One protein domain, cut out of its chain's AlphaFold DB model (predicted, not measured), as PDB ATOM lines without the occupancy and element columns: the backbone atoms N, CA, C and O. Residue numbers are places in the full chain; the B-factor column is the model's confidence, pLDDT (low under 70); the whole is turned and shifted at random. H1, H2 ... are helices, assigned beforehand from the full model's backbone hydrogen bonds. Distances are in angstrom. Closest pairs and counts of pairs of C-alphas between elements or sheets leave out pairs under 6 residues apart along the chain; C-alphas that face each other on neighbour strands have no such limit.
ATOM      1  N   THR A 119      15.657 -13.641  30.382       94.56
ATOM      2  CA  THR A 119      14.671 -14.545  29.781       94.56
ATOM      3  C   THR A 119      13.661 -15.007  30.835       94.56
ATOM      4  O   THR A 119      13.924 -14.922  32.034       94.56
ATOM      5  N   ASN A 120      12.503 -15.514  30.412       96.12
ATOM      6  CA  ASN A 120      11.470 -15.999  31.335       96.12
ATOM      7  C   ASN A 120      11.972 -17.164  32.198       96.12
ATOM      8  O   ASN A 120      11.747 -17.170  33.403       96.12
ATOM      9  N   ALA A 121      12.698 -18.117  31.602       94.31
ATOM     10  CA  ALA A 121      13.239 -19.259  32.337       94.31
ATOM     11  C   ALA A 121      14.250 -18.818  33.402       94.31
ATOM     12  O   ALA A 121      14.222 -19.309  34.528       94.31
ATOM     13  N   ARG A 122      15.121 -17.852  33.076       94.50
ATOM     14  CA  ARG A 122      16.041 -17.276  34.058       94.50
ATOM     15  C   ARG A 122      15.305 -16.523  35.161       94.50
ATOM     16  O   ARG A 122      15.634 -16.701  36.327       94.50
ATOM     17  N   LEU A 123      14.335 -15.696  34.797       96.00
ATOM     18  CA  LEU A 123      13.563 -14.896  35.741       96.00
ATOM     19  C   LEU A 123      12.860 -15.772  36.791       96.00
ATOM     20  O   LEU A 123      12.979 -15.510  37.985       96.00
ATOM     21  N   VAL A 124      12.198 -16.844  36.347       96.00
ATOM     22  CA  VAL A 124      11.549 -17.824  37.231       96.00
ATOM     23  C   VAL A 124      12.577 -18.545  38.103       96.00
ATOM     24  O   VAL A 124      12.414 -18.608  39.319       96.00
ATOM     25  N   ALA A 125      13.690 -19.004  37.522       94.94
ATOM     26  CA  ALA A 125      14.735 -19.684  38.284       94.94
ATOM     27  C   ALA A 125      15.385 -18.783  39.357       94.94
ATOM     28  O   ALA A 125      15.734 -19.256  40.435       94.94
ATOM     29  N   GLU A 126      15.547 -17.483  39.089       96.19
ATOM     30  CA  GLU A 126      15.999 -16.492  40.077       96.19
ATOM     31  C   GLU A 126      14.995 -16.314  41.212       96.19
ATOM     32  O   GLU A 126      15.380 -16.263  42.381       96.19
ATOM     33  N   TYR A 127      13.710 -16.233  40.875       97.62
ATOM     34  CA  TYR A 127      12.645 -16.088  41.858       97.62
ATOM     35  C   TYR A 127      12.574 -17.308  42.789       97.62
ATOM     36  O   TYR A 127      12.593 -17.165  44.013       97.62
ATOM     37  N   GLU A 128      12.617 -18.514  42.228       95.62
ATOM     38  CA  GLU A 128      12.651 -19.763  42.993       95.62
ATOM     39  C   GLU A 128      13.926 -19.900  43.833       95.62
ATOM     40  O   GLU A 128      13.877 -20.343  44.984       95.62
ATOM     41  N   SER A 129      15.070 -19.465  43.299       95.44
ATOM     42  CA  SER A 129      16.332 -19.392  44.041       95.44
ATOM     43  C   SER A 129      16.214 -18.475  45.264       95.44
ATOM     44  O   SER A 129      16.674 -18.831  46.350       95.44
ATOM     45  N   MET A 130      15.523 -17.336  45.140       96.12
ATOM     46  CA  MET A 130      15.242 -16.451  46.274       96.12
ATOM     47  C   MET A 130      14.290 -17.079  47.299       96.12
ATOM     48  O   MET A 130      14.487 -16.863  48.493       96.12
ATOM     49  N   ILE A 131      13.301 -17.889  46.892       94.38
ATOM     50  CA  ILE A 131      12.473 -18.663  47.840       94.38
ATOM     51  C   ILE A 131      13.359 -19.591  48.681       94.38
ATOM     52  O   ILE A 131      13.238 -19.624  49.908       94.38
ATOM     53  N   GLN A 132      14.274 -20.317  48.034       94.38
ATOM     54  CA  GLN A 132      15.200 -21.222  48.720       94.38
ATOM     55  C   GLN A 132      16.126 -20.466  49.673       94.38
ATOM     56  O   GLN A 132      16.304 -20.884  50.817       94.38
ATOM     57  N   TRP A 133      16.666 -19.327  49.236       94.88
ATOM     58  CA  TRP A 133      17.495 -18.491  50.093       94.88
ATOM     59  C   TRP A 133      16.725 -17.963  51.311       94.88
ATOM     60  O   TRP A 133      17.255 -17.997  52.419       94.88
ATOM     61  N   ARG A 134      15.466 -17.530  51.154       93.50
ATOM     62  CA  ARG A 134      14.641 -17.059  52.285       93.50
ATOM     63  C   ARG A 134      14.412 -18.172  53.307       93.50
ATOM     64  O   ARG A 134      14.575 -17.937  54.501       93.50
ATOM     65  N   ALA A 135      14.129 -19.392  52.844       93.31
ATOM     66  CA  ALA A 135      14.008 -20.558  53.718       93.31
ATOM     67  C   ALA A 135      15.330 -20.880  54.443       93.31
ATOM     68  O   ALA A 135      15.329 -21.163  55.641       93.31
ATOM     69  N   TYR A 136      16.465 -20.800  53.742       94.38
ATOM     70  CA  TYR A 136      17.794 -20.949  54.339       94.38
ATOM     71  C   TYR A 136      18.075 -19.863  55.389       94.38
ATOM     72  O   TYR A 136      18.528 -20.178  56.490       94.38
ATOM     73  N   SER A 137      17.772 -18.603  55.082       93.31
ATOM     74  CA  SER A 137      17.979 -17.461  55.975       93.31
ATOM     75  C   SER A 137      17.208 -17.614  57.287       93.31
ATOM     76  O   SER A 137      17.771 -17.412  58.365       93.31
ATOM     77  N   GLU A 138      15.950 -18.056  57.209       92.12
ATOM     78  CA  GLU A 138      15.120 -18.341  58.382       92.12
ATOM     79  C   GLU A 138      15.696 -19.492  59.221       92.12
ATOM     80  O   GLU A 138      15.878 -19.345  60.431       92.12
ATOM     81  N   GLN A 139      16.068 -20.608  58.585       94.06
ATOM     82  CA  GLN A 139      16.634 -21.779  59.270       94.06
ATOM     83  C   GLN A 139      17.966 -21.490  59.973       94.06
ATOM     84  O   GLN A 139      18.270 -22.109  60.992       94.06
ATOM     85  N   ASN A 140      18.760 -20.560  59.437       93.25
ATOM     86  CA  ASN A 140      20.090 -20.228  59.950       93.25
ATOM     87  C   ASN A 140      20.106 -18.942  60.792       93.25
ATOM     88  O   ASN A 140      21.174 -18.506  61.218       93.25
ATOM     89  N   GLY A 141      18.944 -18.334  61.056       92.81
ATOM     90  CA  GLY A 141      18.839 -17.122  61.873       92.81
ATOM     91  C   GLY A 141      19.552 -15.907  61.273       92.81
ATOM     92  O   GLY A 141      19.971 -15.018  62.014       92.81
ATOM     93  N   LEU A 142      19.708 -15.866  59.947       89.25
ATOM     94  CA  LEU A 142      20.416 -14.796  59.235       89.25
ATOM     95  C   LEU A 142      19.559 -13.536  59.070       89.25
ATOM     96  O   LEU A 142      20.101 -12.458  58.816       89.25
ATOM     97  N   GLY A 143      18.238 -13.677  59.204       83.75
ATOM     98  CA  GLY A 143      17.263 -12.607  59.031       83.75
ATOM     99  C   GLY A 143      17.170 -12.103  57.589       83.75
ATOM    100  O   GLY A 143      18.057 -12.322  56.758       83.75
ATOM    101  N   THR A 144      16.096 -11.381  57.290       83.38
ATOM    102  CA  THR A 144      15.915 -10.728  55.991       83.38
ATOM    103  C   THR A 144      16.055  -9.223  56.145       83.38
ATOM    104  O   THR A 144      15.503  -8.644  57.082       83.38
ATOM    105  N   ILE A 145      16.798  -8.592  55.240       88.88
ATOM    106  CA  ILE A 145      16.907  -7.134  55.176       88.88
ATOM    107  C   ILE A 145      16.279  -6.605  53.887       88.88
ATOM    108  O   ILE A 145      15.982  -7.359  52.963       88.88
ATOM    109  N   GLU A 146      16.082  -5.290  53.833       93.38
ATOM    110  CA  GLU A 146      15.424  -4.602  52.719       93.38
ATOM    111  C   GLU A 146      15.951  -5.015  51.325       93.38
ATOM    112  O   GLU A 146      15.119  -5.375  50.495       93.38
ATOM    113  N   PRO A 147      17.273  -5.087  51.052       93.94
ATOM    114  CA  PRO A 147      17.789  -5.582  49.769       93.94
ATOM    115  C   PRO A 147      17.253  -6.953  49.327       93.94
ATOM    116  O   PRO A 147      16.967  -7.168  48.148       93.94
ATOM    117  N   ASP A 148      17.090  -7.882  50.267       93.12
ATOM    118  CA  ASP A 148      16.660  -9.247  49.971       93.12
ATOM    119  C   ASP A 148      15.165  -9.279  49.607       93.12
ATOM    120  O   ASP A 148      14.764  -9.931  48.638       93.12
ATOM    121  N   GLU A 149      14.344  -8.534  50.359       94.44
ATOM    122  CA  GLU A 149      12.904  -8.383  50.102       94.44
ATOM    123  C   GLU A 149      12.643  -7.632  48.794       94.44
ATOM    124  O   GLU A 149      11.758  -8.019  48.024       94.44
ATOM    125  N   ILE A 150      13.437  -6.596  48.499       96.50
ATOM    126  CA  ILE A 150      13.335  -5.882  47.226       96.50
ATOM    127  C   ILE A 150      13.657  -6.837  46.082       96.50
ATOM    128  O   ILE A 150      12.873  -6.917  45.144       96.50
ATOM    129  N   ARG A 151      14.745  -7.618  46.154       97.25
ATOM    130  CA  ARG A 151      15.076  -8.570  45.081       97.25
ATOM    131  C   ARG A 151      13.964  -9.597  44.874       97.25
ATOM    132  O   ARG A 151      13.573  -9.852  43.738       97.25
ATOM    133  N   TYR A 152      13.447 -10.173  45.955       97.06
ATOM    134  CA  TYR A 152      12.329 -11.113  45.887       97.06
ATOM    135  C   TYR A 152      11.105 -10.495  45.186       97.06
ATOM    136  O   TYR A 152      10.519 -11.113  44.296       97.06
ATOM    137  N   THR A 153      10.767  -9.254  45.543       97.56
ATOM    138  CA  THR A 153       9.622  -8.524  44.981       97.56
ATOM    139  C   THR A 153       9.849  -8.139  43.518       97.56
ATOM    140  O   THR A 153       8.985  -8.391  42.688       97.56
ATOM    141  N   GLU A 154      11.024  -7.613  43.166       97.88
ATOM    142  CA  GLU A 154      11.381  -7.208  41.798       97.88
ATOM    143  C   GLU A 154      11.272  -8.357  40.789       97.88
ATOM    144  O   GLU A 154      10.838  -8.157  39.652       97.88
ATOM    145  N   LEU A 155      11.683  -9.562  41.193       98.38
ATOM    146  CA  LEU A 155      11.577 -10.751  40.352       98.38
ATOM    147  C   LEU A 155      10.113 -11.133  40.125       98.38
ATOM    148  O   LEU A 155       9.711 -11.336  38.980       98.38
ATOM    149  N   MET A 156       9.315 -11.180  41.194       98.12
ATOM    150  CA  MET A 156       7.896 -11.525  41.106       98.12
ATOM    151  C   MET A 156       7.095 -10.486  40.310       98.12
ATOM    152  O   MET A 156       6.266 -10.838  39.471       98.12
ATOM    153  N   ASP A 157       7.364  -9.202  40.526       98.38
ATOM    154  CA  ASP A 157       6.697  -8.115  39.815       98.38
ATOM    155  C   ASP A 157       6.962  -8.178  38.309       98.38
ATOM    156  O   ASP A 157       6.045  -7.977  37.511       98.38
ATOM    157  N   GLU A 158       8.189  -8.503  37.894       98.50
ATOM    158  CA  GLU A 158       8.504  -8.682  36.477       98.50
ATOM    159  C   GLU A 158       7.842  -9.947  35.896       98.50
ATOM    160  O   GLU A 158       7.380  -9.897  34.753       98.50
ATOM    161  N   ILE A 159       7.726 -11.047  36.658       98.56
ATOM    162  CA  ILE A 159       6.968 -12.243  36.239       98.56
ATOM    163  C   ILE A 159       5.510 -11.853  35.976       98.56
ATOM    164  O   ILE A 159       5.012 -12.025  34.862       98.56
ATOM    165  N   HIS A 160       4.848 -11.236  36.956       98.44
ATOM    166  CA  HIS A 160       3.455 -10.808  36.829       98.44
ATOM    167  C   HIS A 160       3.249  -9.761  35.730       98.44
ATOM    168  O   HIS A 160       2.216  -9.767  35.057       98.44
ATOM    169  N   ALA A 161       4.211  -8.858  35.519       98.25
ATOM    170  CA  ALA A 161       4.146  -7.889  34.430       98.25
ATOM    171  C   ALA A 161       4.127  -8.590  33.065       98.25
ATOM    172  O   ALA A 161       3.314  -8.239  32.210       98.25
ATOM    173  N   ARG A 162       4.975  -9.608  32.870       98.50
ATOM    174  CA  ARG A 162       5.027 -10.391  31.628       98.50
ATOM    175  C   ARG A 162       3.764 -11.217  31.410       98.50
ATOM    176  O   ARG A 162       3.218 -11.175  30.309       98.50
ATOM    177  N   VAL A 163       3.281 -11.900  32.450       98.50
ATOM    178  CA  VAL A 163       2.021 -12.665  32.425       98.50
ATOM    179  C   VAL A 163       0.873 -11.759  31.990       98.50
ATOM    180  O   VAL A 163       0.285 -11.959  30.928       98.50
ATOM    181  N   ARG A 164       0.655 -10.664  32.726       98.00
ATOM    182  CA  ARG A 164      -0.419  -9.705  32.453       98.00
ATOM    183  C   ARG A 164      -0.312  -9.078  31.064       98.00
ATOM    184  O   ARG A 164      -1.328  -8.748  30.451       98.00
ATOM    185  N   ALA A 165       0.901  -8.848  30.566       98.06
ATOM    186  CA  ALA A 165       1.098  -8.309  29.227       98.06
ATOM    187  C   ALA A 165       0.623  -9.293  28.148       98.06
ATOM    188  O   ALA A 165      -0.064  -8.876  27.209       98.06
ATOM    189  N   ILE A 166       0.947 -10.583  28.296       98.25
ATOM    190  CA  ILE A 166       0.490 -11.637  27.384       98.25
ATOM    191  C   ILE A 166      -1.029 -11.791  27.472       98.25
ATOM    192  O   ILE A 166      -1.682 -11.755  26.432       98.25
ATOM    193  N   GLU A 167      -1.599 -11.888  28.671       97.25
ATOM    194  CA  GLU A 167      -3.050 -12.025  28.871       97.25
ATOM    195  C   GLU A 167      -3.819 -10.886  28.208       97.25
ATOM    196  O   GLU A 167      -4.694 -11.119  27.384       97.25
ATOM    197  N   ARG A 168      -3.408  -9.635  28.447       96.38
ATOM    198  CA  ARG A 168      -4.040  -8.466  27.820       96.38
ATOM    199  C   ARG A 168      -4.022  -8.555  26.298       96.38
ATOM    200  O   ARG A 168      -4.976  -8.117  25.654       96.38
ATOM    201  N   TYR A 169      -2.926  -9.038  25.710       97.88
ATOM    202  CA  TYR A 169      -2.857  -9.266  24.266       97.88
ATOM    203  C   TYR A 169      -3.818 -10.374  23.834       97.88
ATOM    204  O   TYR A 169      -4.531 -10.195  22.849       97.88
ATOM    205  N   CYS A 170      -3.851 -11.486  24.566       96.56
ATOM    206  CA  CYS A 170      -4.719 -12.620  24.275       96.56
ATOM    207  C   CYS A 170      -6.200 -12.213  24.356       96.56
ATOM    208  O   CYS A 170      -6.920 -12.437  23.388       96.56
ATOM    209  N   ASP A 171      -6.610 -11.478  25.396       95.75
ATOM    210  CA  ASP A 171      -7.952 -10.897  25.524       95.75
ATOM    211  C   ASP A 171      -8.310 -10.061  24.287       95.75
ATOM    212  O   ASP A 171      -9.386 -10.184  23.709       95.75
ATOM    213  N   ALA A 172      -7.384  -9.210  23.829       96.06
ATOM    214  CA  ALA A 172      -7.558  -8.412  22.613       96.06
ATOM    215  C   ALA A 172      -7.861  -9.279  21.387       96.06
ATOM    216  O   ALA A 172      -8.729  -8.949  20.577       96.06
ATOM    217  N   ALA A 173      -7.090 -10.356  21.244       96.06
ATOM    218  CA  ALA A 173      -7.156 -11.260  20.114       96.06
ATOM    219  C   ALA A 173      -8.457 -12.069  20.122       96.06
ATOM    220  O   ALA A 173      -9.062 -12.237  19.065       96.06
ATOM    221  N   GLU A 174      -8.925 -12.490  21.298       95.00
ATOM    222  CA  GLU A 174     -10.201 -13.186  21.470       95.00
ATOM    223  C   GLU A 174     -11.390 -12.338  20.991       95.00
ATOM    224  O   GLU A 174     -12.266 -12.839  20.286       95.00
ATOM    225  N   TYR A 175     -11.383 -11.031  21.278       94.38
ATOM    226  CA  TYR A 175     -12.411 -10.096  20.798       94.38
ATOM    227  C   TYR A 175     -12.189  -9.586  19.363       94.38
ATOM    228  O   TYR A 175     -13.014  -8.828  18.849       94.38
ATOM    229  N   GLY A 176     -11.088  -9.960  18.701       95.50
ATOM    230  CA  GLY A 176     -10.725  -9.438  17.379       95.50
ATOM    231  C   GLY A 176     -10.401  -7.935  17.367       95.50
ATOM    232  O   GLY A 176     -10.534  -7.281  16.330       95.50
ATOM    233  N   ASP A 177      -9.984  -7.365  18.502       97.25
ATOM    234  CA  ASP A 177      -9.606  -5.956  18.631       97.25
ATOM    235  C   ASP A 177      -8.156  -5.730  18.176       97.25
ATOM    236  O   ASP A 177      -7.213  -5.616  18.968       97.25
ATOM    237  N   TYR A 178      -7.981  -5.639  16.857       96.25
ATOM    238  CA  TYR A 178      -6.675  -5.462  16.222       96.25
ATOM    239  C   TYR A 178      -5.932  -4.191  16.663       96.25
ATOM    240  O   TYR A 178      -4.699  -4.188  16.698       96.25
ATOM    241  N   GLN A 179      -6.649  -3.114  17.008       97.38
ATOM    242  CA  GLN A 179      -6.019  -1.873  17.471       97.38
ATOM    243  C   GLN A 179      -5.387  -2.077  18.847       97.38
ATOM    244  O   GLN A 179      -4.218  -1.738  19.053       97.38
ATOM    245  N   SER A 180      -6.119  -2.704  19.770       97.12
ATOM    246  CA  SER A 180      -5.570  -3.019  21.083       97.12
ATOM    247  C   SER A 180      -4.478  -4.085  21.012       97.12
ATOM    248  O   SER A 180      -3.484  -3.952  21.721       97.12
ATOM    249  N   MET A 181      -4.594  -5.097  20.141       97.44
ATOM    250  CA  MET A 181      -3.510  -6.064  19.893       97.44
ATOM    251  C   MET A 181      -2.218  -5.354  19.479       97.44
ATOM    252  O   MET A 181      -1.161  -5.617  20.052       97.44
ATOM    253  N   HIS A 182      -2.296  -4.433  18.511       97.06
ATOM    254  CA  HIS A 182      -1.135  -3.689  18.026       97.06
ATOM    255  C   HIS A 182      -0.518  -2.812  19.122       97.06
ATOM    256  O   HIS A 182       0.693  -2.847  19.338       97.06
ATOM    257  N   SER A 183      -1.360  -2.084  19.863       97.56
ATOM    258  CA  SER A 183      -0.930  -1.270  21.002       97.56
ATOM    259  C   SER A 183      -0.220  -2.117  22.064       97.56
ATOM    260  O   SER A 183       0.903  -1.808  22.459       97.56
ATOM    261  N   ARG A 184      -0.805  -3.255  22.455       96.94
ATOM    262  CA  ARG A 184      -0.249  -4.176  23.459       96.94
ATOM    263  C   ARG A 184       1.063  -4.815  23.003       96.94
ATOM    264  O   ARG A 184       2.011  -4.838  23.777       96.94
ATOM    265  N   ALA A 185       1.165  -5.228  21.738       97.50
ATOM    266  CA  ALA A 185       2.400  -5.786  21.180       97.50
ATOM    267  C   ALA A 185       3.571  -4.780  21.143       97.50
ATOM    268  O   ALA A 185       4.741  -5.168  21.102       97.50
ATOM    269  N   SER A 186       3.273  -3.476  21.171       96.94
ATOM    270  CA  SER A 186       4.288  -2.420  21.244       96.94
ATOM    271  C   SER A 186       4.813  -2.162  22.664       96.94
ATOM    272  O   SER A 186       5.854  -1.518  22.825       96.94
ATOM    273  N   MET A 187       4.127  -2.676  23.691       97.44
ATOM    274  CA  MET A 187       4.497  -2.464  25.086       97.44
ATOM    275  C   MET A 187       5.759  -3.251  25.452       97.44
ATOM    276  O   MET A 187       5.998  -4.371  24.995       97.44
ATOM    277  N   ARG A 188       6.609  -2.644  26.287       96.69
ATOM    278  CA  ARG A 188       7.928  -3.199  26.628       96.69
ATOM    279  C   ARG A 188       7.843  -4.489  27.438       96.69
ATOM    280  O   ARG A 188       8.690  -5.351  27.259       96.69
ATOM    281  N   ASP A 189       6.884  -4.590  28.345       96.94
ATOM    282  CA  ASP A 189       6.593  -5.798  29.124       96.94
ATOM    283  C   ASP A 189       6.166  -6.955  28.212       96.94
ATOM    284  O   ASP A 189       6.742  -8.034  28.310       96.94
ATOM    285  N   TYR A 190       5.273  -6.703  27.249       98.38
ATOM    286  CA  TYR A 190       4.887  -7.694  26.244       98.38
ATOM    287  C   TYR A 190       6.096  -8.173  25.441       98.38
ATOM    288  O   TYR A 190       6.353  -9.370  25.362       98.38
ATOM    289  N   GLN A 191       6.880  -7.236  24.895       98.12
ATOM    290  CA  GLN A 191       8.079  -7.551  24.112       98.12
ATOM    291  C   GLN A 191       9.073  -8.411  24.898       98.12
ATOM    292  O   GLN A 191       9.631  -9.352  24.344       98.12
ATOM    293  N   ARG A 192       9.281  -8.118  26.188       96.75
ATOM    294  CA  ARG A 192      10.125  -8.944  27.062       96.75
ATOM    295  C   ARG A 192       9.524 -10.323  27.312       96.75
ATOM    296  O   ARG A 192      10.263 -11.301  27.289       96.75
ATOM    297  N   ALA A 193       8.210 -10.401  27.514       97.75
ATOM    298  CA  ALA A 193       7.504 -11.651  27.764       97.75
ATOM    299  C   ALA A 193       7.643 -12.630  26.592       97.75
ATOM    300  O   ALA A 193       7.980 -13.791  26.798       97.75
ATOM    301  N   VAL A 194       7.453 -12.157  25.357       97.69
ATOM    302  CA  VAL A 194       7.507 -13.010  24.158       97.69
ATOM    303  C   VAL A 194       8.927 -13.225  23.623       97.69
ATOM    304  O   VAL A 194       9.163 -14.161  22.865       97.69
ATOM    305  N   ALA A 195       9.916 -12.434  24.050       95.75
ATOM    306  CA  ALA A 195      11.305 -12.575  23.597       95.75
ATOM    307  C   ALA A 195      11.991 -13.900  24.003       95.75
ATOM    308  O   ALA A 195      13.127 -14.142  23.582       95.75
ATOM    309  N   SER A 196      11.328 -14.739  24.805       94.19
ATOM    310  CA  SER A 196      11.766 -16.078  25.211       94.19
ATOM    311  C   SER A 196      10.583 -17.022  25.418       94.19
ATOM    312  O   SER A 196       9.441 -16.571  25.449       94.19
ATOM    313  N   ASN A 197      10.860 -18.313  25.609       94.75
ATOM    314  CA  ASN A 197       9.878 -19.335  25.952       94.75
ATOM    315  C   ASN A 197       8.977 -18.877  27.109       94.75
ATOM    316  O   ASN A 197       9.477 -18.481  28.160       94.75
ATOM    317  N   ILE A 198       7.659 -18.907  26.918       96.56
ATOM    318  CA  ILE A 198       6.679 -18.456  27.918       96.56
ATOM    319  C   ILE A 198       6.216 -19.578  28.846       96.56
ATOM    320  O   ILE A 198       5.554 -19.289  29.835       96.56
ATOM    321  N   ASP A 199       6.569 -20.836  28.568       95.06
ATOM    322  CA  ASP A 199       6.141 -21.973  29.387       95.06
ATOM    323  C   ASP A 199       6.500 -21.842  30.879       95.06
ATOM    324  O   ASP A 199       5.630 -22.152  31.689       95.06
ATOM    325  N   PRO A 200       7.673 -21.306  31.285       95.06
ATOM    326  CA  PRO A 200       7.972 -21.074  32.702       95.06
ATOM    327  C   PRO A 200       6.977 -20.149  33.417       95.06
ATOM    328  O   PRO A 200       6.849 -20.211  34.630       95.06
ATOM    329  N   LEU A 201       6.274 -19.279  32.687       96.56
ATOM    330  CA  LEU A 201       5.296 -18.355  33.266       96.56
ATOM    331  C   LEU A 201       3.945 -19.028  33.556       96.56
ATOM    332  O   LEU A 201       3.117 -18.444  34.247       96.56
ATOM    333  N   ARG A 202       3.697 -20.242  33.040       94.00
ATOM    334  CA  ARG A 202       2.435 -20.978  33.258       94.00
ATOM    335  C   ARG A 202       2.215 -21.351  34.718       94.00
ATOM    336  O   ARG A 202       1.074 -21.365  35.161       94.00
ATOM    337  N   ASP A 203       3.294 -21.588  35.457       93.38
ATOM    338  CA  ASP A 203       3.240 -21.856  36.899       93.38
ATOM    339  C   ASP A 203       2.916 -20.590  37.723       93.38
ATOM    340  O   ASP A 203       2.718 -20.667  38.932       93.38
ATOM    341  N   TYR A 204       2.836 -19.431  37.056       95.44
ATOM    342  CA  TYR A 204       2.548 -18.110  37.615       95.44
ATOM    343  C   TYR A 204       1.296 -17.507  36.962       95.44
ATOM    344  O   TYR A 204       1.279 -16.337  36.583       95.44
ATOM    345  N   ASP A 205       0.266 -18.341  36.810       94.31
ATOM    346  CA  ASP A 205      -1.077 -17.986  36.339       94.31
ATOM    347  C   ASP A 205      -1.181 -17.551  34.866       94.31
ATOM    348  O   ASP A 205      -2.196 -16.995  34.459       94.31
ATOM    349  N   LEU A 206      -0.181 -17.836  34.018       94.38
ATOM    350  CA  LEU A 206      -0.328 -17.572  32.583       94.38
ATOM    351  C   LEU A 206      -1.304 -18.551  31.916       94.38
ATOM    352  O   LEU A 206      -0.940 -19.676  31.549       94.38
ATOM    353  N   GLU A 207      -2.504 -18.057  31.627       91.62
ATOM    354  CA  GLU A 207      -3.493 -18.727  30.788       91.62
ATOM    355  C   GLU A 207      -3.540 -18.108  29.384       91.62
ATOM    356  O   GLU A 207      -3.664 -16.899  29.197       91.62
ATOM    357  N   LEU A 208      -3.432 -18.951  28.355       92.12
ATOM    358  CA  LEU A 208      -3.495 -18.505  26.965       92.12
ATOM    359  C   LEU A 208      -4.875 -18.796  26.378       92.12
ATOM    360  O   LEU A 208      -5.241 -19.964  26.235       92.12
ATOM    361  N   CYS A 209      -5.595 -17.760  25.942       89.88
ATOM    362  CA  CYS A 209      -6.823 -17.927  25.152       89.88
ATOM    363  C   CYS A 209      -6.571 -17.987  23.629       89.88
ATOM    364  O   CYS A 209      -7.489 -18.246  22.852       89.88
ATOM    365  N   VAL A 210      -5.313 -17.835  23.189       90.81
ATOM    366  CA  VAL A 210      -4.871 -18.048  21.799       90.81
ATOM    367  C   VAL A 210      -3.620 -18.938  21.744       90.81
ATOM    368  O   VAL A 210      -2.870 -19.002  22.718       90.81
ATOM    369  N   PRO A 211      -3.341 -19.641  20.631       93.69
ATOM    370  CA  PRO A 211      -2.138 -20.465  20.526       93.69
ATOM    371  C   PRO A 211      -0.845 -19.644  20.687       93.69
ATOM    372  O   PRO A 211      -0.680 -18.603  20.064       93.69
ATOM    373  N   ALA A 212       0.124 -20.127  21.471       92.69
ATOM    374  CA  ALA A 212       1.361 -19.380  21.757       92.69
ATOM    375  C   ALA A 212       2.135 -18.950  20.493       92.69
ATOM    376  O   ALA A 212       2.705 -17.865  20.441       92.69
ATOM    377  N   ASN A 213       2.123 -19.773  19.441       92.31
ATOM    378  CA  ASN A 213       2.792 -19.478  18.170       92.31
ATOM    379  C   ASN A 213       2.142 -18.339  17.361       92.31
ATOM    380  O   ASN A 213       2.700 -17.949  16.336       92.31
ATOM    381  N   THR A 214       0.996 -17.803  17.792       92.94
ATOM    382  CA  THR A 214       0.382 -16.611  17.189       92.94
ATOM    383  C   THR A 214       0.814 -15.313  17.864       92.94
ATOM    384  O   THR A 214       0.452 -14.245  17.378       92.94
ATOM    385  N   LEU A 215       1.565 -15.374  18.971       96.75
ATOM    386  CA  LEU A 215       2.066 -14.199  19.682       96.75
ATOM    387  C   LEU A 215       3.184 -13.512  18.865       96.75
ATOM    388  O   LEU A 215       4.221 -14.129  18.600       96.75
ATOM    389  N   PRO A 216       3.020 -12.242  18.445       97.19
ATOM    390  CA  PRO A 216       4.029 -11.542  17.658       97.19
ATOM    391  C   PRO A 216       5.346 -11.376  18.416       97.19
ATOM    392  O   PRO A 216       5.374 -10.811  19.503       97.19
ATOM    393  N   GLY A 217       6.450 -11.820  17.810       94.88
ATOM    394  CA  GLY A 217       7.779 -11.751  18.426       94.88
ATOM    395  C   GLY A 217       8.077 -12.894  19.397       94.88
ATOM    396  O   GLY A 217       9.070 -12.809  20.116       94.88
ATOM    397  N   TYR A 218       7.245 -13.942  19.419       97.12
ATOM    398  CA  TYR A 218       7.479 -15.108  20.260       97.12
ATOM    399  C   TYR A 218       8.666 -15.952  19.791       97.12
ATOM    400  O   TYR A 218       8.708 -16.407  18.648       97.12
ATOM    401  N   HIS A 219       9.606 -16.177  20.707       91.81
ATOM    402  CA  HIS A 219      10.813 -16.974  20.506       91.81
ATOM    403  C   HIS A 219      10.846 -18.179  21.469       91.81
ATOM    404  O   HIS A 219      11.560 -18.131  22.478       91.81
ATOM    405  N   PRO A 220      10.089 -19.263  21.194       89.81
ATOM    406  CA  PRO A 220      10.038 -20.459  22.047       89.81
ATOM    407  C   PRO A 220      11.393 -21.163  22.199       89.81
ATOM    408  O   PRO A 220      11.616 -21.902  23.150       89.81
ATOM    409  N   GLU A 221      12.309 -20.949  21.258       87.69
ATOM    410  CA  GLU A 221      13.652 -21.517  21.267       87.69
ATOM    411  C   GLU A 221      14.620 -20.817  22.233       87.69
ATOM    412  O   GLU A 221      15.732 -21.301  22.431       87.69
ATOM    413  N   ARG A 222      14.249 -19.670  22.814       82.75
ATOM    414  CA  ARG A 222      15.121 -18.906  23.718       82.75
ATOM    415  C   ARG A 222      14.753 -19.176  25.176       82.75
ATOM    416  O   ARG A 222      13.604 -18.969  25.552       82.75
ATOM    417  N   ASN A 223      15.735 -19.567  25.991       72.94
ATOM    418  CA  ASN A 223      15.616 -19.791  27.439       72.94
ATOM    419  C   ASN A 223      16.682 -19.027  28.214       72.94
ATOM    420  O   ASN A 223      17.792 -18.802  27.685       72.94
TER     421      ASN A 223
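What this domain is: This is residues 119 to 223 of the 223 residues of an uncharacterized protein of Dialister sp (UniProt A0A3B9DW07). The long helix H2 runs through most of a rod, and H1 pairs with its first half as a long helical hairpin whose tip, residues 135 to 141, sticks out free. H3 folds back along the last part of H2, while the short H4 and H5 cross H2 midway. The 105 printed residues hold five named helices, H1 to H5 in chain order, and no named strand: all helix. The whole is loose, radius of gyration of the C-alphas 16.0 A, spanning 54 by 25 by 18 A.

How they stand to each other: Start at the hub, H2, residues 146 to 174. Its residues 151 to 159 touch H1, residues 120 to 139, closest at the C-alphas of Tyr 127 and Leu 155, 5.6 A; this hairpin has a shallow tilt of 34.6 degrees, only just short of steep, opposite ways. Look at Ala 172 and Met 181, C-alphas 5.4 A apart, where H2 touches H3, residues 178 to 185, in another hairpin at a shallow tilt of 21 degrees. H4, residues 188 to 194, touches H2 about perpendicular at 76 degrees, closest C-alphas Arg 162 and Ala 193, 4.8 A. H5, residues 199 to 204, touches H2 at 71 degrees, only just about perpendicular, closest C-alphas Val 163 and Leu 201, 6.6 A. H5 also touches H1, closest C-alphas Ala 121 and Pro 200, 5.6 A. Every O i to N i+4 pair is within hydrogen-bond range in H1 to H4; H5 has 0 of 2, with 2 of 3 O i to N i+3 pairs.

Where its parts are: Find C-alpha 146 at (15.424, -4.602, 52.719); H2 runs 41.3 A to C-alpha 174. H1 runs 29.0 A from C-alpha 120 at (11.470, -15.999, 31.335). H5 ends at C-alpha 204, (2.548, -18.110, 37.615).

The domain as a whole: The C-alphas of Gly 141 and Gly 176 are farthest apart, 54.0 A. The printed part has no cut, no link is long, and no printed residue is under 70 in pLDDT.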